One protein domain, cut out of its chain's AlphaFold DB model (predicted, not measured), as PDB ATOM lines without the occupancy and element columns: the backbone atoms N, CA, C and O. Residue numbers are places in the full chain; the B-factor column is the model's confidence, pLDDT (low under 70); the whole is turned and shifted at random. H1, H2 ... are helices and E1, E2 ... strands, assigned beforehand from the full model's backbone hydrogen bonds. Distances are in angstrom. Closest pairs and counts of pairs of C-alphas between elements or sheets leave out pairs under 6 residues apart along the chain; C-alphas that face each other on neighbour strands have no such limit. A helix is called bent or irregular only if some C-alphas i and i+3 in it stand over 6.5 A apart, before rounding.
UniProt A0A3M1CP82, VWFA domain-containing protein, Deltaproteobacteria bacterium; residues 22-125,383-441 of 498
ATOM      1  N   ASP A  22      -4.699  87.310  74.310       77.75
ATOM      2  CA  ASP A  22      -6.159  87.339  74.050       77.75
ATOM      3  C   ASP A  22      -7.106  86.981  75.227       77.75
ATOM      4  O   ASP A  22      -8.093  86.264  75.065       77.75
ATOM      5  N   LEU A  23      -6.810  87.443  76.439       88.75
ATOM      6  CA  LEU A  23      -7.509  87.136  77.675       88.75
ATOM      7  C   LEU A  23      -8.153  88.403  78.233       88.75
ATOM      8  O   LEU A  23      -7.468  89.289  78.752       88.75
ATOM      9  N   THR A  24      -9.477  88.440  78.203       91.56
ATOM     10  CA  THR A  24     -10.287  89.518  78.767       91.56
ATOM     11  C   THR A  24     -10.520  89.255  80.259       91.56
ATOM     12  O   THR A  24     -10.872  88.133  80.637       91.56
ATOM     13  N   PRO A  25     -10.305  90.233  81.155       89.38
ATOM     14  CA  PRO A  25     -10.675  90.080  82.558       89.38
ATOM     15  C   PRO A  25     -12.202  90.038  82.709       89.38
ATOM     16  O   PRO A  25     -12.898  90.872  82.142       89.38
ATOM     17  N   ILE A  26     -12.716  89.100  83.510       88.44
ATOM     18  CA  ILE A  26     -14.136  89.082  83.875       88.44
ATOM     19  C   ILE A  26     -14.367  90.137  84.972       88.44
ATOM     20  O   ILE A  26     -13.742  90.024  86.040       88.44
ATOM     21  N   PRO A  27     -15.251  91.134  84.761       82.56
ATOM     22  CA  PRO A  27     -15.478  92.209  85.724       82.56
ATOM     23  C   PRO A  27     -15.810  91.702  87.130       82.56
ATOM     24  O   PRO A  27     -16.555  90.746  87.317       82.56
ATOM     25  N   GLY A  28     -15.222  92.337  88.147       76.94
ATOM     26  CA  GLY A  28     -15.458  91.980  89.549       76.94
ATOM     27  C   GLY A  28     -14.810  90.669  90.016       76.94
ATOM     28  O   GLY A  28     -14.999  90.291  91.171       76.94
ATOM     29  N   THR A  29     -14.012  90.001  89.176       81.50
ATOM     30  CA  THR A  29     -13.356  88.734  89.522       81.50
ATOM     31  C   THR A  29     -11.856  88.752  89.224       81.50
ATOM     32  O   THR A  29     -11.316  89.675  88.617       81.50
ATOM     33  N   THR A  30     -11.162  87.703  89.658       83.94
ATOM     34  CA  THR A  30      -9.755  87.433  89.319       83.94
ATOM     35  C   THR A  30      -9.611  86.488  88.123       83.94
ATOM     36  O   THR A  30      -8.494  86.118  87.752       83.94
ATOM     37  N   THR A  31     -10.732  86.074  87.533       89.00
ATOM     38  CA  THR A  31     -10.800  85.140  86.412       89.00
ATOM     39  C   THR A  31     -10.673  85.899  85.097       89.00
ATOM     40  O   THR A  31     -11.162  87.019  84.948       89.00
ATOM     41  N   ARG A  32     -10.011  85.279  84.122       92.19
ATOM     42  CA  ARG A  32      -9.939  85.775  82.745       92.19
ATOM     43  C   ARG A  32     -10.623  84.804  81.798       92.19
ATOM     44  O   ARG A  32     -10.651  83.602  82.057       92.19
ATOM     45  N   VAL A  33     -11.138  85.318  80.696       94.50
ATOM     46  CA  VAL A  33     -11.801  84.553  79.644       94.50
ATOM     47  C   VAL A  33     -11.066  84.778  78.327       94.50
ATOM     48  O   VAL A  33     -10.641  85.892  78.034       94.50
ATOM     49  N   GLY A  34     -10.826  83.707  77.577       94.62
ATOM     50  CA  GLY A  34     -10.264  83.793  76.232       94.62
ATOM     51  C   GLY A  34     -11.322  84.173  75.200       94.62
ATOM     52  O   GLY A  34     -12.518  84.126  75.484       94.62
ATOM     53  N   LYS A  35     -10.883  84.499  73.985       94.12
ATOM     54  CA  LYS A  35     -11.793  84.684  72.849       94.12
ATOM     55  C   LYS A  35     -12.583  83.393  72.560       94.12
ATOM     56  O   LYS A  35     -11.980  82.314  72.577       94.12
ATOM     57  N   PRO A  36     -13.896  83.480  72.287       94.25
ATOM     58  CA  PRO A  36     -14.672  82.341  71.814       94.25
ATOM     59  C   PRO A  36     -14.113  81.800  70.497       94.25
ATOM     60  O   PRO A  36     -13.650  82.564  69.652       94.25
ATOM     61  N   THR A  37     -14.170  80.486  70.324       95.50
ATOM     62  CA  THR A  37     -13.852  79.799  69.070       95.50
ATOM     63  C   THR A  37     -15.124  79.135  68.563       95.50
ATOM     64  O   THR A  37     -15.684  78.289  69.256       95.50
ATOM     65  N   VAL A  38     -15.597  79.548  67.389       94.56
ATOM     66  CA  VAL A  38     -16.750  78.933  66.716       94.56
ATOM     67  C   VAL A  38     -16.255  77.718  65.936       94.56
ATOM     68  O   VAL A  38     -15.208  77.789  65.287       94.56
ATOM     69  N   GLU A  39     -16.971  76.601  66.031       94.00
ATOM     70  CA  GLU A  39     -16.617  75.379  65.307       94.00
ATOM     71  C   GLU A  39     -16.852  75.580  63.795       94.00
ATOM     72  O   GLU A  39     -17.894  76.110  63.403       94.00
ATOM     73  N   PRO A  40     -15.912  75.199  62.913       90.38
ATOM     74  CA  PRO A  40     -16.111  75.331  61.474       90.38
ATOM     75  C   PRO A  40     -17.216  74.394  60.964       90.38
ATOM     76  O   PRO A  40     -17.375  73.273  61.440       90.38
ATOM     77  N   GLY A  41     -17.938  74.829  59.929       86.62
ATOM     78  CA  GLY A  41     -18.984  74.021  59.290       86.62
ATOM     79  C   GLY A  41     -20.319  73.992  60.041       86.62
ATOM     80  O   GLY A  41     -21.174  73.170  59.715       86.62
ATOM     81  N   THR A  42     -20.510  74.867  61.031       89.50
ATOM     82  CA  THR A  42     -21.820  75.108  61.640       89.50
ATOM     83  C   THR A  42     -22.702  75.946  60.715       89.50
ATOM     84  O   THR A  42     -22.219  76.778  59.952       89.50
ATOM     85  N   GLU A  43     -24.009  75.715  60.779       89.06
ATOM     86  CA  GLU A  43     -25.010  76.448  59.994       89.06
ATOM     87  C   GLU A  43     -25.345  77.801  60.631       89.06
ATOM     88  O   GLU A  43     -25.648  78.761  59.931       89.06
ATOM     89  N   LEU A  44     -25.270  77.878  61.964       92.56
ATOM     90  CA  LEU A  44     -25.384  79.119  62.725       92.56
ATOM     91  C   LEU A  44     -24.082  79.392  63.481       92.56
ATOM     92  O   LEU A  44     -23.412  78.478  63.973       92.56
ATOM     93  N   GLU A  45     -23.748  80.670  63.624       94.62
ATOM     94  CA  GLU A  45     -22.688  81.128  64.516       94.62
ATOM     95  C   GLU A  45     -23.244  81.187  65.947       94.62
ATOM     96  O   GLU A  45     -24.210  81.903  66.218       94.62
ATOM     97  N   LEU A  46     -22.630  80.457  66.883       96.31
ATOM     98  CA  LEU A  46     -22.917  80.588  68.314       96.31
ATOM     99  C   LEU A  46     -21.923  81.584  68.922       96.31
ATOM    100  O   LEU A  46     -20.769  81.250  69.193       96.31
ATOM    101  N   LYS A  47     -22.370  82.818  69.160       96.00
ATOM    102  CA  LYS A  47     -21.540  83.872  69.750       96.00
ATOM    103  C   LYS A  47     -21.666  83.838  71.270       96.00
ATOM    104  O   LYS A  47     -22.709  84.184  71.815       96.00
ATOM    105  N   ILE A  48     -20.589  83.460  71.957       96.75
ATOM    106  CA  ILE A  48     -20.489  83.544  73.423       96.75
ATOM    107  C   ILE A  48     -20.014  84.946  73.806       96.75
ATOM    108  O   ILE A  48     -18.973  85.404  73.332       96.75
ATOM    109  N   PHE A  49     -20.739  85.623  74.689       95.75
ATOM    110  CA  PHE A  49     -20.361  86.948  75.167       95.75
ATOM    111  C   PHE A  49     -19.188  86.846  76.135       95.75
ATOM    112  O   PHE A  49     -19.238  86.118  77.126       95.75
ATOM    113  N   THR A  50     -18.104  87.565  75.843       93.75
ATOM    114  CA  THR A  50     -16.893  87.550  76.686       93.75
ATOM    115  C   THR A  50     -16.418  88.936  77.079       93.75
ATOM    116  O   THR A  50     -15.635  89.066  78.022       93.75
ATOM    117  N   THR A  51     -16.905  89.971  76.393       91.81
ATOM    118  CA  THR A  51     -16.531  91.362  76.627       91.81
ATOM    119  C   THR A  51     -17.750  92.237  76.899       91.81
ATOM    120  O   THR A  51     -18.868  91.939  76.491       91.81
ATOM    121  N   GLU A  52     -17.506  93.365  77.558       90.06
ATOM    122  CA  GLU A  52     -18.490  94.434  77.747       90.06
ATOM    123  C   GLU A  52     -19.070  94.926  76.413       90.06
ATOM    124  O   GLU A  52     -20.280  95.081  76.279       90.06
ATOM    125  N   ALA A  53     -18.218  95.086  75.396       89.88
ATOM    126  CA  ALA A  53     -18.632  95.508  74.062       89.88
ATOM    127  C   ALA A  53     -19.591  94.508  73.392       89.88
ATOM    128  O   ALA A  53     -20.526  94.934  72.716       89.88
ATOM    129  N   ASP A  54     -19.403  93.200  73.610       90.12
ATOM    130  CA  ASP A  54     -20.329  92.179  73.104       90.12
ATOM    131  C   ASP A  54     -21.725  92.340  73.711       90.12
ATOM    132  O   ASP A  54     -22.721  92.246  72.993       90.12
ATOM    133  N   CYS A  55     -21.783  92.608  75.019       90.38
ATOM    134  CA  CYS A  55     -23.031  92.774  75.752       90.38
ATOM    135  C   CYS A  55     -23.753  94.071  75.380       90.38
ATOM    136  O   CYS A  55     -24.939  94.025  75.075       90.38
ATOM    137  N   VAL A  56     -23.051  95.212  75.336       88.62
ATOM    138  CA  VAL A  56     -23.666  96.509  74.976       88.62
ATOM    139  C   VAL A  56     -24.291  96.471  73.580       88.62
ATOM    140  O   VAL A  56     -25.314  97.107  73.352       88.62
ATOM    141  N   ALA A  57     -23.681  95.742  72.644       83.88
ATOM    142  CA  ALA A  57     -24.175  95.667  71.274       83.88
ATOM    143  C   ALA A  57     -25.455  94.830  71.121       83.88
ATOM    144  O   ALA A  57     -26.150  95.009  70.125       83.88
ATOM    145  N   SER A  58     -25.746  93.925  72.063       85.62
ATOM    146  CA  SER A  58     -26.711  92.838  71.833       85.62
ATOM    147  C   SER A  58     -27.755  92.665  72.941       85.62
ATOM    148  O   SER A  58     -28.703  91.909  72.765       85.62
ATOM    149  N   VAL A  59     -27.585  93.329  74.089       89.12
ATOM    150  CA  VAL A  59     -28.412  93.125  75.287       89.12
ATOM    151  C   VAL A  59     -28.941  94.454  75.811       89.12
ATOM    152  O   VAL A  59     -28.234  95.465  75.831       89.12
ATOM    153  N   ASN A  60     -30.187  94.443  76.288       88.12
ATOM    154  CA  ASN A  60     -30.790  95.593  76.950       88.12
ATOM    155  C   ASN A  60     -29.969  96.047  78.180       88.12
ATOM    156  O   ASN A  60     -29.493  95.205  78.947       88.12
ATOM    157  N   PRO A  61     -29.839  97.364  78.445       84.69
ATOM    158  CA  PRO A  61     -29.009  97.873  79.545       84.69
ATOM    159  C   PRO A  61     -29.351  97.305  80.931       84.69
ATOM    160  O   PRO A  61     -28.475  97.195  81.784       84.69
ATOM    161  N   GLU A  62     -30.612  96.932  81.157       84.81
ATOM    162  CA  GLU A  62     -31.095  96.366  82.426       84.81
ATOM    163  C   GLU A  62     -30.573  94.944  82.694       84.81
ATOM    164  O   GLU A  62     -30.434  94.542  83.850       84.81
ATOM    165  N   ASP A  63     -30.233  94.200  81.640       85.38
ATOM    166  CA  ASP A  63     -29.756  92.815  81.712       85.38
ATOM    167  C   ASP A  63     -28.234  92.685  81.523       85.38
ATOM    168  O   ASP A  63     -27.679  91.583  81.510       85.38
ATOM    169  N   TYR A  64     -27.527  93.812  81.436       84.25
ATOM    170  CA  TYR A  64     -26.090  93.865  81.176       84.25
ATOM    171  C   TYR A  64     -25.255  92.988  82.128       84.25
ATOM    172  O   TYR A  64     -24.379  92.230  81.702       84.25
ATOM    173  N   ASP A  65     -25.584  93.012  83.422       80.56
ATOM    174  CA  ASP A  65     -24.894  92.230  84.454       80.56
ATOM    175  C   ASP A  65     -25.102  90.712  84.312       80.56
ATOM    176  O   ASP A  65     -24.361  89.927  84.914       80.56
ATOM    177  N   ARG A  66     -26.115  90.274  83.553       84.25
ATOM    178  CA  ARG A  66     -26.432  88.856  83.302       84.25
ATOM    179  C   ARG A  66     -25.705  88.318  82.074       84.25
ATOM    180  O   ARG A  66     -25.310  87.155  82.073       84.25
ATOM    181  N   CYS A  67     -25.471  89.182  81.088       89.94
ATOM    182  CA  CYS A  67     -24.769  88.858  79.851       89.94
ATOM    183  C   CYS A  67     -23.293  88.483  80.075       89.94
ATOM    184  O   CYS A  67     -22.769  87.561  79.445       89.94
ATOM    185  N   LEU A  68     -22.618  89.175  80.998       90.06
ATOM    186  CA  LEU A  68     -21.194  88.966  81.244       90.06
ATOM    187  C   LEU A  68     -20.901  87.602  81.900       90.06
ATOM    188  O   LEU A  68     -21.607  87.194  82.842       90.06
ATOM    189  N   PRO A  69     -19.808  86.923  81.485       92.19
ATOM    190  CA  PRO A  69     -19.371  85.680  82.105       92.19
ATOM    191  C   PRO A  69     -19.227  85.804  83.619       92.19
ATOM    192  O   PRO A  69     -18.772  86.821  84.133       92.19
ATOM    193  N   HIS A  70     -19.556  84.742  84.347       90.12
ATOM    194  CA  HIS A  70     -19.324  84.678  85.787       90.12
ATOM    195  C   HIS A  70     -18.929  83.263  86.207       90.12
ATOM    196  O   HIS A  70     -19.441  82.277  85.680       90.12
ATOM    197  N   VAL A  71     -17.992  83.159  87.149       91.00
ATOM    198  CA  VAL A  71     -17.469  81.880  87.643       91.00
ATOM    199  C   VAL A  71     -17.420  81.928  89.161       91.00
ATOM    200  O   VAL A  71     -16.528  82.557  89.735       91.00
ATOM    201  N   ASP A  72     -18.343  81.216  89.802       88.56
ATOM    202  CA  ASP A  72     -18.322  80.995  91.244       88.56
ATOM    203  C   ASP A  72     -17.677  79.640  91.543       88.56
ATOM    204  O   ASP A  72     -18.291  78.572  91.477       88.56
ATOM    205  N   ARG A  73     -16.397  79.696  91.911       87.38
ATOM    206  CA  ARG A  73     -15.622  78.504  92.262       87.38
ATOM    207  C   ARG A  73     -16.133  77.800  93.509       87.38
ATOM    208  O   ARG A  73     -15.954  76.592  93.598       87.38
ATOM    209  N   ARG A  74     -16.704  78.516  94.478       85.00
ATOM    210  CA  ARG A  74     -17.174  77.921  95.736       85.00
ATOM    211  C   ARG A  74     -18.457  77.137  95.499       85.00
ATOM    212  O   ARG A  74     -18.597  76.043  96.036       85.00
ATOM    213  N   ALA A  75     -19.357  77.705  94.708       86.00
ATOM    214  CA  ALA A  75     -20.620  77.075  94.362       86.00
ATOM    215  C   ALA A  75     -20.513  76.050  93.230       86.00
ATOM    216  O   ALA A  75     -21.442  75.277  93.021       86.00
ATOM    217  N   GLY A  76     -19.399  76.038  92.493       89.75
ATOM    218  CA  GLY A  76     -19.259  75.165  91.332       89.75
ATOM    219  C   GLY A  76     -20.038  75.669  90.116       89.75
ATOM    220  O   GLY A  76     -20.300  74.892  89.205       89.75
ATOM    221  N   GLN A  77     -20.411  76.949  90.089       91.81
ATOM    222  CA  GLN A  77     -21.274  77.514  89.058       91.81
ATOM    223  C   GLN A  77     -20.469  78.289  88.014       91.81
ATOM    224  O   GLN A  77     -19.571  79.074  88.337       91.81
ATOM    225  N   VAL A  78     -20.847  78.122  86.752       93.69
ATOM    226  CA  VAL A  78     -20.410  78.972  85.648       93.69
ATOM    227  C   VAL A  78     -21.634  79.513  84.926       93.69
ATOM    228  O   VAL A  78     -22.598  78.785  84.695       93.69
ATOM    229  N   ARG A  79     -21.575  80.791  84.568       93.75
ATOM    230  CA  ARG A  79     -22.578  81.501  83.780       93.75
ATOM    231  C   ARG A  79     -21.931  82.076  82.531       93.75
ATOM    232  O   ARG A  79     -20.871  82.700  82.632       93.75
ATOM    233  N   LEU A  80     -22.590  81.908  81.392       95.94
ATOM    234  CA  LEU A  80     -22.214  82.505  80.113       95.94
ATOM    235  C   LEU A  80     -23.463  83.072  79.434       95.94
ATOM    236  O   LEU A  80     -24.488  82.397  79.391       95.94
ATOM    237  N   GLY A  81     -23.369  84.281  78.886       96.38
ATOM    238  CA  GLY A  81     -24.345  84.780  77.924       96.38
ATOM    239  C   GLY A  81     -23.952  84.374  76.502       96.38
ATOM    240  O   GLY A  81     -22.761  84.289  76.187       96.38
ATOM    241  N   PHE A  82     -24.931  84.094  75.647       97.00
ATOM    242  CA  PHE A  82     -24.696  83.759  74.244       97.00
ATOM    243  C   PHE A  82     -25.891  84.110  73.353       97.00
ATOM    244  O   PHE A  82     -27.021  84.239  73.821       97.00
ATOM    245  N   GLN A  83     -25.634  84.218  72.052       96.19
ATOM    246  CA  GLN A  83     -26.644  84.419  71.013       96.19
ATOM    247  C   GLN A  83     -26.327  83.584  69.772       96.19
ATOM    248  O   GLN A  83     -25.187  83.150  69.577       96.19
ATOM    249  N   PHE A  84     -27.321  83.420  68.903       95.44
ATOM    250  CA  PHE A  84     -27.140  82.825  67.582       95.44
ATOM    251  C   PHE A  84     -27.110  83.913  66.518       95.44
ATOM    252  O   PHE A  84     -27.829  84.909  66.618       95.44
ATOM    253  N   ARG A  85     -26.268  83.727  65.502       93.81
ATOM    254  CA  ARG A  85     -26.198  84.619  64.348       93.81
ATOM    255  C   ARG A  85     -26.228  83.830  63.049       93.81
ATOM    256  O   ARG A  85     -25.653  82.746  62.958       93.81
ATOM    257  N   LEU A  86     -26.877  84.415  62.055       92.00
ATOM    258  CA  LEU A  86     -26.878  83.975  60.667       92.00
ATOM    259  C   LEU A  86     -26.260  85.103  59.843       92.00
ATOM    260  O   LEU A  86     -26.728  86.237  59.921       92.00
ATOM    261  N   ASP A  87     -25.168  84.833  59.132       88.44
ATOM    262  CA  ASP A  87     -24.450  85.836  58.331       88.44
ATOM    263  C   ASP A  87     -24.121  87.128  59.104       88.44
ATOM    264  O   ASP A  87     -24.267  88.243  58.609       88.44
ATOM    265  N   SER A  88     -23.676  86.986  60.360       87.19
ATOM    266  CA  SER A  88     -23.414  88.104  61.286       87.19
ATOM    267  C   SER A  88     -24.643  88.937  61.691       87.19
ATOM    268  O   SER A  88     -24.490  89.984  62.324       87.19
ATOM    269  N   THR A  89     -25.859  88.491  61.400       90.56
ATOM    270  CA  THR A  89     -27.099  89.105  61.899       90.56
ATOM    271  C   THR A  89     -27.699  88.268  63.016       90.56
ATOM    272  O   THR A  89     -27.525  87.051  63.033       90.56
ATOM    273  N   ASP A  90     -28.355  88.909  63.981       90.56
ATOM    274  CA  ASP A  90     -28.954  88.203  65.113       90.56
ATOM    275  C   ASP A  90     -30.073  87.283  64.631       90.56
ATOM    276  O   ASP A  90     -30.947  87.681  63.859       90.56
ATOM    277  N   PHE A  91     -30.030  86.037  65.088       91.06
ATOM    278  CA  PHE A  91     -30.936  84.996  64.640       91.06
ATOM    279  C   PHE A  91     -31.697  84.420  65.838       91.06
ATOM    280  O   PHE A  91     -31.217  83.495  66.498       91.06
ATOM    281  N   PRO A  92     -32.875  84.976  66.167       89.62
ATOM    282  CA  PRO A  92     -33.612  84.555  67.342       89.62
ATOM    283  C   PRO A  92     -34.235  83.176  67.119       89.62
ATOM    284  O   PRO A  92     -34.865  82.906  66.088       89.62
ATOM    285  N   ILE A  93     -34.099  82.303  68.116       89.12
ATOM    286  CA  ILE A  93     -34.628  80.934  68.085       89.12
ATOM    287  C   ILE A  93     -35.456  80.629  69.339       89.12
ATOM    288  O   ILE A  93     -35.265  81.269  70.374       89.12
ATOM    289  N   PRO A  94     -36.381  79.661  69.281       86.25
ATOM    290  CA  PRO A  94     -37.035  79.133  70.470       86.25
ATOM    291  C   PRO A  94     -36.144  78.050  71.104       86.25
ATOM    292  O   PRO A  94     -36.247  76.874  70.759       86.25
ATOM    293  N   LEU A  95     -35.233  78.442  72.002       86.56
ATOM    294  CA  LEU A  95     -34.338  77.507  72.697       86.56
ATOM    295  C   LEU A  95     -34.930  77.073  74.047       86.56
ATOM    296  O   LEU A  95     -35.254  77.911  74.888       86.56
ATOM    297  N   ALA A  96     -35.001  75.764  74.273       81.31
ATOM    298  CA  ALA A  96     -35.232  75.139  75.570       81.31
ATOM    299  C   ALA A  96     -33.939  74.486  76.100       81.31
ATOM    300  O   ALA A  96     -32.970  74.286  75.365       81.31
ATOM    301  N   GLU A  97     -33.918  74.135  77.388       82.88
ATOM    302  CA  GLU A  97     -32.745  73.546  78.056       82.88
ATOM    303  C   GLU A  97     -32.237  72.273  77.357       82.88
ATOM    304  O   GLU A  97     -31.035  72.114  77.144       82.88
ATOM    305  N   ASP A  98     -33.158  71.417  76.909       79.38
ATOM    306  CA  ASP A  98     -32.847  70.152  76.236       79.38
ATOM    307  C   ASP A  98     -32.155  70.335  74.871       79.38
ATOM    308  O   ASP A  98     -31.571  69.390  74.339       79.38
ATOM    309  N   ASN A  99     -32.170  71.544  74.299       84.06
ATOM    310  CA  ASN A  99     -31.556  71.823  72.997       84.06
ATOM    311  C   ASN A  99     -30.084  72.184  73.077       84.06
ATOM    312  O   ASN A  99     -29.431  72.278  72.038       84.06
ATOM    313  N   LEU A 100     -29.563  72.430  74.274       90.88
ATOM    314  CA  LEU A 100     -28.206  72.912  74.455       90.88
ATOM    315  C   LEU A 100     -27.396  71.898  75.259       90.88
ATOM    316  O   LEU A 100     -27.557  71.762  76.470       90.88
ATOM    317  N   ARG A 101     -26.440  71.219  74.617       92.81
ATOM    318  CA  ARG A 101     -25.431  70.451  75.362       92.81
ATOM    319  C   ARG A 101     -24.341  71.384  75.848       92.81
ATOM    320  O   ARG A 101     -23.705  72.085  75.061       92.81
ATOM    321  N   VAL A 102     -24.089  71.325  77.152       95.69
ATOM    322  CA  VAL A 102     -22.968  72.016  77.783       95.69
ATOM    323  C   VAL A 102     -21.885  70.987  78.049       95.69
ATOM    324  O   VAL A 102     -22.088  70.010  78.766       95.69
ATOM    325  N   ILE A 103     -20.717  71.197  77.454       96.12
ATOM    326  CA  ILE A 103     -19.570  70.304  77.570       96.12
ATOM    327  C   ILE A 103     -18.492  71.021  78.382       96.12
ATOM    328  O   ILE A 103     -17.961  72.048  77.964       96.12
ATOM    329  N   HIS A 104     -18.134  70.457  79.533       95.31
ATOM    330  CA  HIS A 104     -17.069  70.947  80.401       95.31
ATOM    331  C   HIS A 104     -15.885  69.977  80.370       95.31
ATOM    332  O   HIS A 104     -16.012  68.812  80.755       95.31
ATOM    333  N   LYS A 105     -14.714  70.441  79.911       91.88
ATOM    334  CA  LYS A 105     -13.502  69.602  79.750       91.88
ATOM    335  C   LYS A 105     -13.760  68.305  78.968       91.88
ATOM    336  O   LYS A 105     -13.283  67.234  79.342       91.88
ATOM    337  N   GLY A 106     -14.549  68.399  77.900       89.00
ATOM    338  CA  GLY A 106     -14.892  67.258  77.047       89.00
ATOM    339  C   GLY A 106     -15.943  66.300  77.621       89.00
ATOM    340  O   GLY A 106     -16.206  65.279  76.997       89.00
ATOM    341  N   ARG A 107     -16.553  66.600  78.776       90.56
ATOM    342  CA  ARG A 107     -17.660  65.818  79.351       90.56
ATOM    343  C   ARG A 107     -18.958  66.612  79.311       90.56
ATOM    344  O   ARG A 107     -18.948  67.793  79.646       90.56
ATOM    345  N   VAL A 108     -20.054  65.969  78.928       91.38
ATOM    346  CA  VAL A 108     -21.393  66.570  78.976       91.38
ATOM    347  C   VAL A 108     -21.784  66.761  80.440       91.38
ATOM    348  O   VAL A 108     -21.706  65.824  81.233       91.38
ATOM    349  N   VAL A 109     -22.152  67.988  80.809       89.00
ATOM    350  CA  VAL A 109     -22.469  68.354  82.196       89.00
ATOM    351  C   VAL A 109     -23.753  67.664  82.651       89.00
ATOM    352  O   VAL A 109     -23.791  67.129  83.754       89.00
ATOM    353  N   GLN A 110     -24.767  67.599  81.783       86.94
ATOM    354  CA  GLN A 110     -26.065  66.988  82.085       86.94
ATOM    355  C   GLN A 110     -26.001  65.492  82.461       86.94
ATOM    356  O   GLN A 110     -26.916  64.991  83.109       86.94
ATOM    357  N   ASP A 111     -24.928  64.779  82.102       84.25
ATOM    358  CA  ASP A 111     -24.773  63.348  82.399       84.25
ATOM    359  C   ASP A 111     -24.130  63.081  83.778       84.25
ATOM    360  O   ASP A 111     -24.034  61.933  84.221       84.25
ATOM    361  N   GLY A 112     -23.635  64.121  84.458       80.81
ATOM    362  CA  GLY A 112     -22.891  63.997  85.709       80.81
ATOM    363  C   GLY A 112     -23.782  63.992  86.962       80.81
ATOM    364  O   GLY A 112     -24.682  64.821  87.083       80.81
ATOM    365  N   PRO A 113     -23.518  63.130  87.964       79.06
ATOM    366  CA  PRO A 113     -24.244  63.180  89.230       79.06
ATOM    367  C   PRO A 113     -23.955  64.497  89.966       79.06
ATOM    368  O   PRO A 113     -22.796  64.871  90.150       79.06
ATOM    369  N   GLY A 114     -25.011  65.193  90.400       79.31
ATOM    370  CA  GLY A 114     -24.901  66.487  91.090       79.31
ATOM    371  C   GLY A 114     -24.521  67.663  90.181       79.31
ATOM    372  O   GLY A 114     -24.210  68.737  90.689       79.31
ATOM    373  N   MET A 115     -24.531  67.463  88.863       87.31
ATOM    374  CA  MET A 115     -24.343  68.510  87.864       87.31
ATOM    375  C   MET A 115     -25.699  68.924  87.293       87.31
ATOM    376  O   MET A 115     -26.620  68.112  87.212       87.31
ATOM    377  N   SER A 116     -25.836  70.190  86.915       90.62
ATOM    378  CA  SER A 116     -27.068  70.712  86.317       90.62
ATOM    379  C   SER A 116     -26.764  71.788  85.290       90.62
ATOM    380  O   SER A 116     -25.702  72.414  85.333       90.62
ATOM    381  N   VAL A 117     -27.700  71.991  84.372       92.38
ATOM    382  CA  VAL A 117     -27.712  73.090  83.409       92.38
ATOM    383  C   VAL A 117     -29.047  73.816  83.583       92.38
ATOM    384  O   VAL A 117     -30.025  73.214  83.990       92.38
ATOM    385  N   GLU A 118     -29.067  75.122  83.369       92.56
ATOM    386  CA  GLU A 118     -30.266  75.955  83.284       92.56
ATOM    387  C   GLU A 118     -30.025  76.897  82.102       92.56
ATOM    388  O   GLU A 118     -28.969  77.534  82.017       92.56
ATOM    389  N   VAL A 119     -30.983  76.973  81.181       92.69
ATOM    390  CA  VAL A 119     -30.964  77.931  80.070       92.69
ATOM    391  C   VAL A 119     -32.081  78.936  80.302       92.69
ATOM    392  O   VAL A 119     -33.249  78.565  80.397       92.69
ATOM    393  N   ILE A 120     -31.717  80.209  80.413       92.25
ATOM    394  CA  ILE A 120     -32.635  81.310  80.684       92.25
ATOM    395  C   ILE A 120     -32.725  82.165  79.416       92.25
ATOM    396  O   ILE A 120     -31.713  82.723  78.986       92.25
ATOM    397  N   PRO A 121     -33.904  82.251  78.791       93.25
ATOM    398  CA  PRO A 121     -34.098  83.067  77.604       93.25
ATOM    399  C   PRO A 121     -34.346  84.542  77.955       93.25
ATOM    400  O   PRO A 121     -35.001  84.844  78.955       93.25
ATOM    401  N   HIS A 122     -33.851  85.454  77.115       91.81
ATOM    402  CA  HIS A 122     -33.963  86.904  77.293       91.81
ATOM    403  C   HIS A 122     -34.402  87.608  76.007       91.81
ATOM    404  O   HIS A 122     -34.221  87.090  74.908       91.81
ATOM    405  N   ASP A 123     -34.972  88.806  76.150       90.38
ATOM    406  CA  ASP A 123     -35.447  89.636  75.038       90.38
ATOM    407  C   ASP A 123     -36.416  88.879  74.110       90.38
ATOM    408  O   ASP A 123     -36.061  88.510  72.988       90.38
ATOM    409  N   PRO A 124     -37.639  88.590  74.600       89.69
ATOM    410  CA  PRO A 124     -38.661  87.910  73.817       89.69
ATOM    411  C   PRO A 124     -39.030  88.695  72.553       89.69
ATOM    412  O   PRO A 124     -39.312  89.892  72.607       89.69
ATOM    413  N   LEU A 125     -39.084  87.992  71.424       87.56
ATOM    414  CA  LEU A 125     -39.395  88.528  70.104       87.56
ATOM    415  C   LEU A 125     -40.581  87.783  69.490       87.56
ATOM    416  O   LEU A 125     -40.598  86.550  69.399       87.56
ATOM    417  N   TRP A 383     -31.232  86.574  72.890       95.12
ATOM    418  CA  TRP A 383     -30.067  85.958  73.518       95.12
ATOM    419  C   TRP A 383     -30.462  85.111  74.734       95.12
ATOM    420  O   TRP A 383     -31.614  85.091  75.177       95.12
ATOM    421  N   PHE A 384     -29.489  84.372  75.259       96.19
ATOM    422  CA  PHE A 384     -29.687  83.395  76.321       96.19
ATOM    423  C   PHE A 384     -28.573  83.473  77.360       96.19
ATOM    424  O   PHE A 384     -27.404  83.703  77.046       96.19
ATOM    425  N   GLU A 385     -28.931  83.191  78.603       94.62
ATOM    426  CA  GLU A 385     -28.003  82.937  79.691       94.62
ATOM    427  C   GLU A 385     -27.972  81.427  79.958       94.62
ATOM    428  O   GLU A 385     -28.993  80.822  80.277       94.62
ATOM    429  N   VAL A 386     -26.797  80.801  79.864       95.69
ATOM    430  CA  VAL A 386     -26.596  79.429  80.344       95.69
ATOM    431  C   VAL A 386     -25.890  79.456  81.689       95.69
ATOM    432  O   VAL A 386     -24.808  80.032  81.837       95.69
ATOM    433  N   ARG A 387     -26.489  78.788  82.672       93.75
ATOM    434  CA  ARG A 387     -25.885  78.500  83.972       93.75
ATOM    435  C   ARG A 387     -25.668  77.012  84.078       93.75
ATOM    436  O   ARG A 387     -26.561  76.233  83.774       93.75
ATOM    437  N   TYR A 388     -24.504  76.601  84.549       94.81
ATOM    438  CA  TYR A 388     -24.285  75.193  84.825       94.81
ATOM    439  C   TYR A 388     -23.452  74.982  86.081       94.81
ATOM    440  O   TYR A 388     -22.599  75.803  86.430       94.81
ATOM    441  N   HIS A 389     -23.719  73.865  86.754       93.38
ATOM    442  CA  HIS A 389     -23.050  73.450  87.977       93.38
ATOM    443  C   HIS A 389     -22.177  72.228  87.718       93.38
ATOM    444  O   HIS A 389     -22.611  71.236  87.133       93.38
ATOM    445  N   VAL A 390     -20.938  72.302  88.186       94.19
ATOM    446  CA  VAL A 390     -19.966  71.209  88.206       94.19
ATOM    447  C   VAL A 390     -19.311  71.151  89.579       94.19
ATOM    448  O   VAL A 390     -19.398  72.094  90.360       94.19
ATOM    449  N   ASP A 391     -18.597  70.065  89.868       90.88
ATOM    450  CA  ASP A 391     -17.789  70.003  91.085       90.88
ATOM    451  C   ASP A 391     -16.822  71.216  91.149       90.88
ATOM    452  O   ASP A 391     -16.029  71.413  90.214       90.88
ATOM    453  N   PRO A 392     -16.849  72.013  92.241       90.44
ATOM    454  CA  PRO A 392     -15.930  73.124  92.505       90.44
ATOM    455  C   PRO A 392     -14.456  72.839  92.197       90.44
ATOM    456  O   PRO A 392     -13.702  73.729  91.785       90.44
ATOM    457  N   HIS A 393     -14.012  71.594  92.384       88.81
ATOM    458  CA  HIS A 393     -12.653  71.163  92.085       88.81
ATOM    459  C   HIS A 393     -12.283  71.371  90.611       88.81
ATOM    460  O   HIS A 393     -11.151  71.762  90.303       88.81
ATOM    461  N   TYR A 394     -13.229  71.175  89.687       90.38
ATOM    462  CA  TYR A 394     -12.974  71.337  88.259       90.38
ATOM    463  C   TYR A 394     -12.774  72.799  87.845       90.38
ATOM    464  O   TYR A 394     -12.077  73.039  86.854       90.38
ATOM    465  N   LEU A 395     -13.255  73.760  88.639       91.69
ATOM    466  CA  LEU A 395     -13.123  75.197  88.377       91.69
ATOM    467  C   LEU A 395     -11.819  75.814  88.915       91.69
ATOM    468  O   LEU A 395     -11.611  77.019  88.794       91.69
ATOM    469  N   ARG A 396     -10.916  75.022  89.515       88.31
ATOM    470  CA  ARG A 396      -9.642  75.526  90.081       88.31
ATOM    471  C   ARG A 396      -8.518  75.722  89.064       88.31
ATOM    472  O   ARG A 396      -7.534  76.390  89.359       88.31
ATOM    473  N   ARG A 397      -8.614  75.085  87.899       91.00
ATOM    474  CA  ARG A 397      -7.616  75.150  86.816       91.00
ATOM    475  C   ARG A 397      -8.273  75.715  85.572       91.00
ATOM    476  O   ARG A 397      -9.492  75.682  85.491       91.00
ATOM    477  N   SER A 398      -7.489  76.163  84.591       93.44
ATOM    478  CA  SER A 398      -8.059  76.562  83.302       93.44
ATOM    479  C   SER A 398      -8.919  75.438  82.723       93.44
ATOM    480  O   SER A 398      -8.505  74.273  82.766       93.44
ATOM    481  N   PHE A 399     -10.068  75.779  82.160       95.75
ATOM    482  CA  PHE A 399     -10.994  74.811  81.586       95.75
ATOM    483  C   PHE A 399     -11.635  75.363  80.319       95.75
ATOM    484  O   PHE A 399     -11.713  76.573  80.133       95.75
ATOM    485  N   GLU A 400     -12.059  74.456  79.449       97.00
ATOM    486  CA  GLU A 400     -12.846  74.778  78.265       97.00
ATOM    487  C   GLU A 400     -14.301  74.412  78.535       97.00
ATOM    488  O   GLU A 400     -14.593  73.322  79.052       97.00
ATOM    489  N   THR A 401     -15.178  75.342  78.179       97.31
ATOM    490  CA  THR A 401     -16.620  75.158  78.141       97.31
ATOM    491  C   THR A 401     -17.064  75.286  76.704       97.31
ATOM    492  O   THR A 401     -16.684  76.231  76.020       97.31
ATOM    493  N   ARG A 402     -17.872  74.340  76.252       97.69
ATOM    494  CA  ARG A 402     -18.391  74.294  74.894       97.69
ATOM    495  C   ARG A 402     -19.901  74.184  74.935       97.69
ATOM    496  O   ARG A 402     -20.439  73.372  75.688       97.69
ATOM    497  N   LEU A 403     -20.550  75.019  74.141       97.25
ATOM    498  CA  LEU A 403     -21.991  75.055  73.963       97.25
ATOM    499  C   LEU A 403     -22.292  74.479  72.585       97.25
ATOM    500  O   LEU A 403     -21.691  74.911  71.600       97.25
ATOM    501  N   ARG A 404     -23.181  73.488  72.525       94.81
ATOM    502  CA  ARG A 404     -23.603  72.844  71.280       94.81
ATOM    503  C   ARG A 404     -25.120  72.836  71.194       94.81
ATOM    504  O   ARG A 404     -25.776  72.262  72.063       94.81
ATOM    505  N   LEU A 405     -25.646  73.432  70.134       91.88
ATOM    506  CA  LEU A 405     -27.049  73.343  69.759       91.88
ATOM    507  C   LEU A 405     -27.318  71.959  69.146       91.88
ATOM    508  O   LEU A 405     -26.569  71.509  68.280       91.88
ATOM    509  N   LEU A 406     -28.341  71.265  69.643       82.94
ATOM    510  CA  LEU A 406     -28.701  69.912  69.208       82.94
ATOM    511  C   LEU A 406     -29.758  69.871  68.111       82.94
ATOM    512  O   LEU A 406     -29.773  68.934  67.323       82.94
ATOM    513  N   SER A 407     -30.664  70.842  68.097       77.38
ATOM    514  CA  SER A 407     -31.834  70.867  67.222       77.38
ATOM    515  C   SER A 407     -31.936  72.216  66.517       77.38
ATOM    516  O   SER A 407     -31.176  73.134  66.809       77.38
ATOM    517  N   TYR A 408     -32.892  72.363  65.602       78.38
ATOM    518  CA  TYR A 408     -33.090  73.549  64.759       78.38
ATOM    519  C   TYR A 408     -32.012  73.777  63.687       78.38
ATOM    520  O   TYR A 408     -32.359  73.894  62.514       78.38
ATOM    521  N   ALA A 409     -30.734  73.813  64.060       84.75
ATOM    522  CA  ALA A 409     -29.579  73.936  63.169       84.75
ATOM    523  C   ALA A 409     -28.302  73.483  63.896       84.75
ATOM    524  O   ALA A 409     -28.268  73.422  65.127       84.75
ATOM    525  N   ASN A 410     -27.232  73.203  63.155       87.44
ATOM    526  CA  ASN A 410     -25.941  72.907  63.779       87.44
ATOM    527  C   ASN A 410     -25.249  74.205  64.212       87.44
ATOM    528  O   ASN A 410     -24.926  75.039  63.365       87.44
ATOM    529  N   ALA A 411     -24.982  74.361  65.509       93.00
ATOM    530  CA  ALA A 411     -24.229  75.490  66.058       93.00
ATOM    531  C   ALA A 411     -23.362  75.036  67.235       93.00
ATOM    532  O   ALA A 411     -23.839  74.348  68.140       93.00
ATOM    533  N   GLU A 412     -22.094  75.429  67.248       96.44
ATOM    534  CA  GLU A 412     -21.158  75.046  68.299       96.44
ATOM    535  C   GLU A 412     -20.087  76.115  68.484       96.44
ATOM    536  O   GLU A 412     -19.506  76.614  67.521       96.44
ATOM    537  N   ALA A 413     -19.814  76.457  69.739       97.38
ATOM    538  CA  ALA A 413     -18.676  77.291  70.085       97.38
ATOM    539  C   ALA A 413     -18.107  76.902  71.442       97.38
ATOM    540  O   ALA A 413     -18.812  76.401  72.328       97.38
ATOM    541  N   SER A 414     -16.819  77.161  71.620       97.38
ATOM    542  CA  SER A 414     -16.136  76.966  72.886       97.38
ATOM    543  C   SER A 414     -15.453  78.228  73.376       97.38
ATOM    544  O   SER A 414     -15.069  79.121  72.622       97.38
ATOM    545  N   VAL A 415     -15.319  78.313  74.692       97.00
ATOM    546  CA  VAL A 415     -14.618  79.386  75.376       97.00
ATOM    547  C   VAL A 415     -13.731  78.787  76.450       97.00
ATOM    548  O   VAL A 415     -14.115  77.870  77.186       97.00
ATOM    549  N   ARG A 416     -12.509  79.309  76.549       96.94
ATOM    550  CA  ARG A 416     -11.555  78.889  77.572       96.94
ATOM    551  C   ARG A 416     -11.507  79.901  78.702       96.94
ATOM    552  O   ARG A 416     -11.309  81.091  78.482       96.94
ATOM    553  N   ILE A 417     -11.657  79.413  79.924       95.25
ATOM    554  CA  ILE A 417     -11.677  80.218  81.141       95.25
ATOM    555  C   ILE A 417     -10.408  79.932  81.944       95.25
ATOM    556  O   ILE A 417      -9.978  78.783  82.083       95.25
ATOM    557  N   TYR A 418      -9.814  80.992  82.484       94.06
ATOM    558  CA  TYR A 418      -8.549  81.001  83.209       94.06
ATOM    559  C   TYR A 418      -8.752  81.615  84.600       94.06
ATOM    560  O   TYR A 418      -8.569  82.822  84.788       94.06
ATOM    561  N   PRO A 419      -9.149  80.804  85.593       89.56
ATOM    562  CA  PRO A 419      -9.223  81.243  86.981       89.56
ATOM    563  C   PRO A 419      -7.837  81.632  87.505       89.56
ATOM    564  O   PRO A 419      -6.835  81.005  87.149       89.56
ATOM    565  N   SER A 420      -7.769  82.629  88.390       83.94
ATOM    566  CA  SER A 420      -6.525  82.925  89.105       83.94
ATOM    567  C   SER A 420      -6.141  81.761  90.021       83.94
ATOM    568  O   SER A 420      -6.975  81.204  90.735       83.94
ATOM    569  N   ALA A 421      -4.855  81.411  90.015       74.94
ATOM    570  CA  ALA A 421      -4.303  80.372  90.879       74.94
ATOM    571  C   ALA A 421      -4.189  80.809  92.353       74.94
ATOM    572  O   ALA A 421      -4.066  79.958  93.230       74.94
ATOM    573  N   TRP A 422      -4.210  82.120  92.620       70.00
ATOM    574  CA  TRP A 422      -3.873  82.698  93.927       70.00
ATOM    575  C   TRP A 422      -5.068  83.283  94.670       70.00
ATOM    576  O   TRP A 422      -5.066  83.328  95.896       70.00
ATOM    577  N   LEU A 423      -6.065  83.773  93.935       73.88
ATOM    578  CA  LEU A 423      -7.198  84.501  94.492       73.88
ATOM    579  C   LEU A 423      -8.477  84.007  93.838       73.88
ATOM    580  O   LEU A 423      -8.575  84.001  92.611       73.88
ATOM    581  N   ASP A 424      -9.457  83.647  94.653       69.50
ATOM    582  CA  ASP A 424     -10.773  83.253  94.168       69.50
ATOM    583  C   ASP A 424     -11.628  84.504  93.936       69.50
ATOM    584  O   ASP A 424     -11.425  85.546  94.565       69.50
ATOM    585  N   ALA A 425     -12.571  84.408  92.999       69.88
ATOM    586  CA  ALA A 425     -13.594  85.429  92.839       69.88
ATOM    587  C   ALA A 425     -14.432  85.538  94.131       69.88
ATOM    588  O   ALA A 425     -14.541  84.548  94.866       69.88
ATOM    589  N   PRO A 426     -15.030  86.710  94.416       71.50
ATOM    590  CA  PRO A 426     -16.032  86.832  95.468       71.50
ATOM    591  C   PRO A 426     -17.080  85.722  95.314       71.50
ATOM    592  O   PRO A 426     -17.581  85.553  94.201       71.50
ATOM    593  N   PRO A 427     -17.423  84.964  96.372       74.69
ATOM    594  CA  PRO A 427     -18.554  84.056  96.277       74.69
ATOM    595  C   PRO A 427     -19.808  84.885  95.998       74.69
ATOM    596  O   PRO A 427     -20.006  85.951  96.592       74.69
ATOM    597  N   GLY A 428     -20.648  84.409  95.089       75.06
ATOM    598  CA  GLY A 428     -21.924  85.049  94.845       75.06
ATOM    599  C   GLY A 428     -22.856  84.894  96.046       75.06
ATOM    600  O   GLY A 428     -22.669  84.052  96.931       75.06
ATOM    601  N   ARG A 429     -23.886  85.734  96.092       80.69
ATOM    602  CA  ARG A 429     -24.943  85.630  97.099       80.69
ATOM    603  C   ARG A 429     -26.060  84.750  96.557       80.69
ATOM    604  O   ARG A 429     -26.569  85.022  95.475       80.69
ATOM    605  N   SER A 430     -26.470  83.762  97.349       76.69
ATOM    606  CA  SER A 430     -27.707  83.028  97.089       76.69
ATOM    607  C   SER A 430     -28.917  83.947  97.290       76.69
ATOM    608  O   SER A 430     -29.007  84.664  98.295       76.69
ATOM    609  N   VAL A 431     -29.817  83.955  96.318       79.00
ATOM    610  CA  VAL A 431     -31.115  84.640  96.333       79.00
ATOM    611  C   VAL A 431     -32.206  83.602  96.628       79.00
ATOM    612  O   VAL A 431     -31.941  82.404  96.567       79.00
ATOM    613  N   GLU A 432     -33.413  84.039  96.987       65.62
ATOM    614  CA  GLU A 432     -34.535  83.172  97.400       65.62
ATOM    615  C   GLU A 432     -34.854  82.046  96.397       65.62
ATOM    616  O   GLU A 432     -35.200  80.946  96.818       65.62
ATOM    617  N   ASP A 433     -34.600  82.256  95.102       60.75
ATOM    618  CA  ASP A 433     -34.759  81.249  94.041       60.75
ATOM    619  C   ASP A 433     -33.617  80.207  93.977       60.75
ATOM    620  O   ASP A 433     -33.504  79.455  93.011       60.75
ATOM    621  N   GLY A 434     -32.686  80.207  94.938       64.94
ATOM    622  CA  GLY A 434     -31.463  79.390  94.909       64.94
ATOM    623  C   GLY A 434     -30.406  79.873  93.905       64.94
ATOM    624  O   GLY A 434     -29.347  79.263  93.769       64.94
ATOM    625  N   ARG A 435     -30.677  80.984  93.210       64.50
ATOM    626  CA  ARG A 435     -29.784  81.604  92.224       64.50
ATOM    627  C   ARG A 435     -28.623  82.305  92.908       64.50
ATOM    628  O   ARG A 435     -28.813  83.014  93.891       64.50
ATOM    629  N   ILE A 436     -27.431  82.166  92.345       72.56
ATOM    630  CA  ILE A 436     -26.229  82.822  92.851       72.56
ATOM    631  C   ILE A 436     -25.946  84.049  91.994       72.56
ATOM    632  O   ILE A 436     -25.699  83.949  90.794       72.56
ATOM    633  N   VAL A 437     -26.005  85.220  92.618       72.38
ATOM    634  CA  VAL A 437     -25.739  86.498  91.955       72.38
ATOM    635  C   VAL A 437     -24.322  86.947  92.279       72.38
ATOM    636  O   VAL A 437     -23.900  86.922  93.440       72.38
ATOM    637  N   SER A 438     -23.592  87.362  91.245       69.75
ATOM    638  CA  SER A 438     -22.234  87.887  91.356       69.75
ATOM    639  C   SER A 438     -22.179  89.063  92.326       69.75
ATOM    640  O   SER A 438     -22.982  89.994  92.236       69.75
ATOM    641  N   GLN A 439     -21.206  89.052  93.233       69.94
ATOM    642  CA  GLN A 439     -20.922  90.207  94.077       69.94
ATOM    643  C   GLN A 439     -19.778  91.027  93.478       69.94
ATOM    644  O   GLN A 439     -18.787  90.456  93.016       69.94
ATOM    645  N   PRO A 440     -19.856  92.368  93.507       65.00
ATOM    646  CA  PRO A 440     -18.767  93.196  93.017       65.00
ATOM    647  C   PRO A 440     -17.527  93.010  93.898       65.00
ATOM    648  O   PRO A 440     -17.627  92.985  95.126       65.00
ATOM    649  N   PHE A 441     -16.336  93.002  93.289       65.75
ATOM    650  CA  PHE A 441     -15.057  92.912  94.011       65.75
ATOM    651  C   PHE A 441     -14.914  93.958  95.126       65.75
ATOM    652  O   PHE A 441     -14.279  93.699  96.146       65.75
TER     653      PHE A 441
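This is residues 22 to 125 and 383 to 441 of the 498 residues of the protein "VWFA domain-containing protein" of Deltaproteobacteria bacterium (UniProt A0A3M1CP82). Two strongly twisted sheets of five strands lie face to face as a sandwich, their strands crossed at 42 degrees; H2 covers part of the outward face of the sheet E3 E4 E5 E7 E8, and H1 meets H2 at a steep angle. A long unnamed stretch, residues 419 to 441, ends the printed part. The 163 printed residues have ten named strands and three named helices, in the order E1 E2 E3 H1 H2 E4 E5 E6 E7 E8 H3 E9 E10; the class is mixed, helices and strands, with under half of the residues in named elements. One sheet runs E1 E2 E10 E9 E6, the other is branched, and both are antiparallel. The whole is compact, with a radius of gyration of the C-alphas of 14.8 A and spans of 41 by 36 by 35 A.

E1, residues 23 to 25, begins at C-alpha 23 (-7.509, 87.136, 77.675). Its sheet continues with E2, residues 32 to 34, E10, residues 411 to 418, 23.9 A long, E9, residues 399 to 405, 20.0 A, and E6, residues 100 to 104. E10 ends at C-alpha 418 (-8.549, 81.001, 83.209). The branched sheet holds E3, residues 45 to 48, E4, residues 70 to 72, E5, residues 77 to 86, 29.7 A, E7, residues 116 to 125, 27.1 A, and E8, residues 383 to 389, 20.4 A. The helices are H1, residues 52 to 58, H2, residues 61 to 67, and H3, residues 392 to 396; H2 is irregular, with C-alphas 62 and 65 7.7 A apart.

Within hydrogen-bond range are N 24 and O 33 in the hairpin E1 and E2, 2.8 A, N 34 and O 416 between E2 and E10, 2.8 A, N 415 and O 401 in the hairpin E9 and E10, 2.8 A, and N 103 and O 402 between E6 and E9, 2.8 A. E3 and E4 lie on one side of E5, with N 47 and O 83 at 2.9 A and N 79 and O 70 at 2.8 A; E8 is on the other side, with N 386 and O 80 at 2.8 A. E7 is the neighbour of E8, N 118 and O 387 at 2.8 A. Between the sheets, the closest C-alphas of E3 and E10 are those of Leu 46 and Ala 413, 5.7 A. H2 is on the branched sheet at a height of 9.4 A, while H1 only grazes it. H1 and H2 only just touch, with 3 pairs of C-alphas within 8 A, the closest Cys 55 and Cys 67, 5.9 A. H3 only grazes both sheets. O i to N i+4 pairs within range are 2 of 3 in H1, 1 of 3 in H2 and 0 of 1 in H3; O i to N i+3 pairs are 2 of 4 in H2 and 2 of 2 in H3.

The C-alphas of Leu 125 and Trp 422 are farthest apart, 43.2 A. Residues 126 to 382 are not printed; C-alphas 125 and 383 are 10.3 A apart across the cut. The links E5 to E6 and E6 to E7 are long. The mean pLDDT of the printed part is 87.8; residues 424 to 425, 432 to 435 and 438 to 441 are under 70.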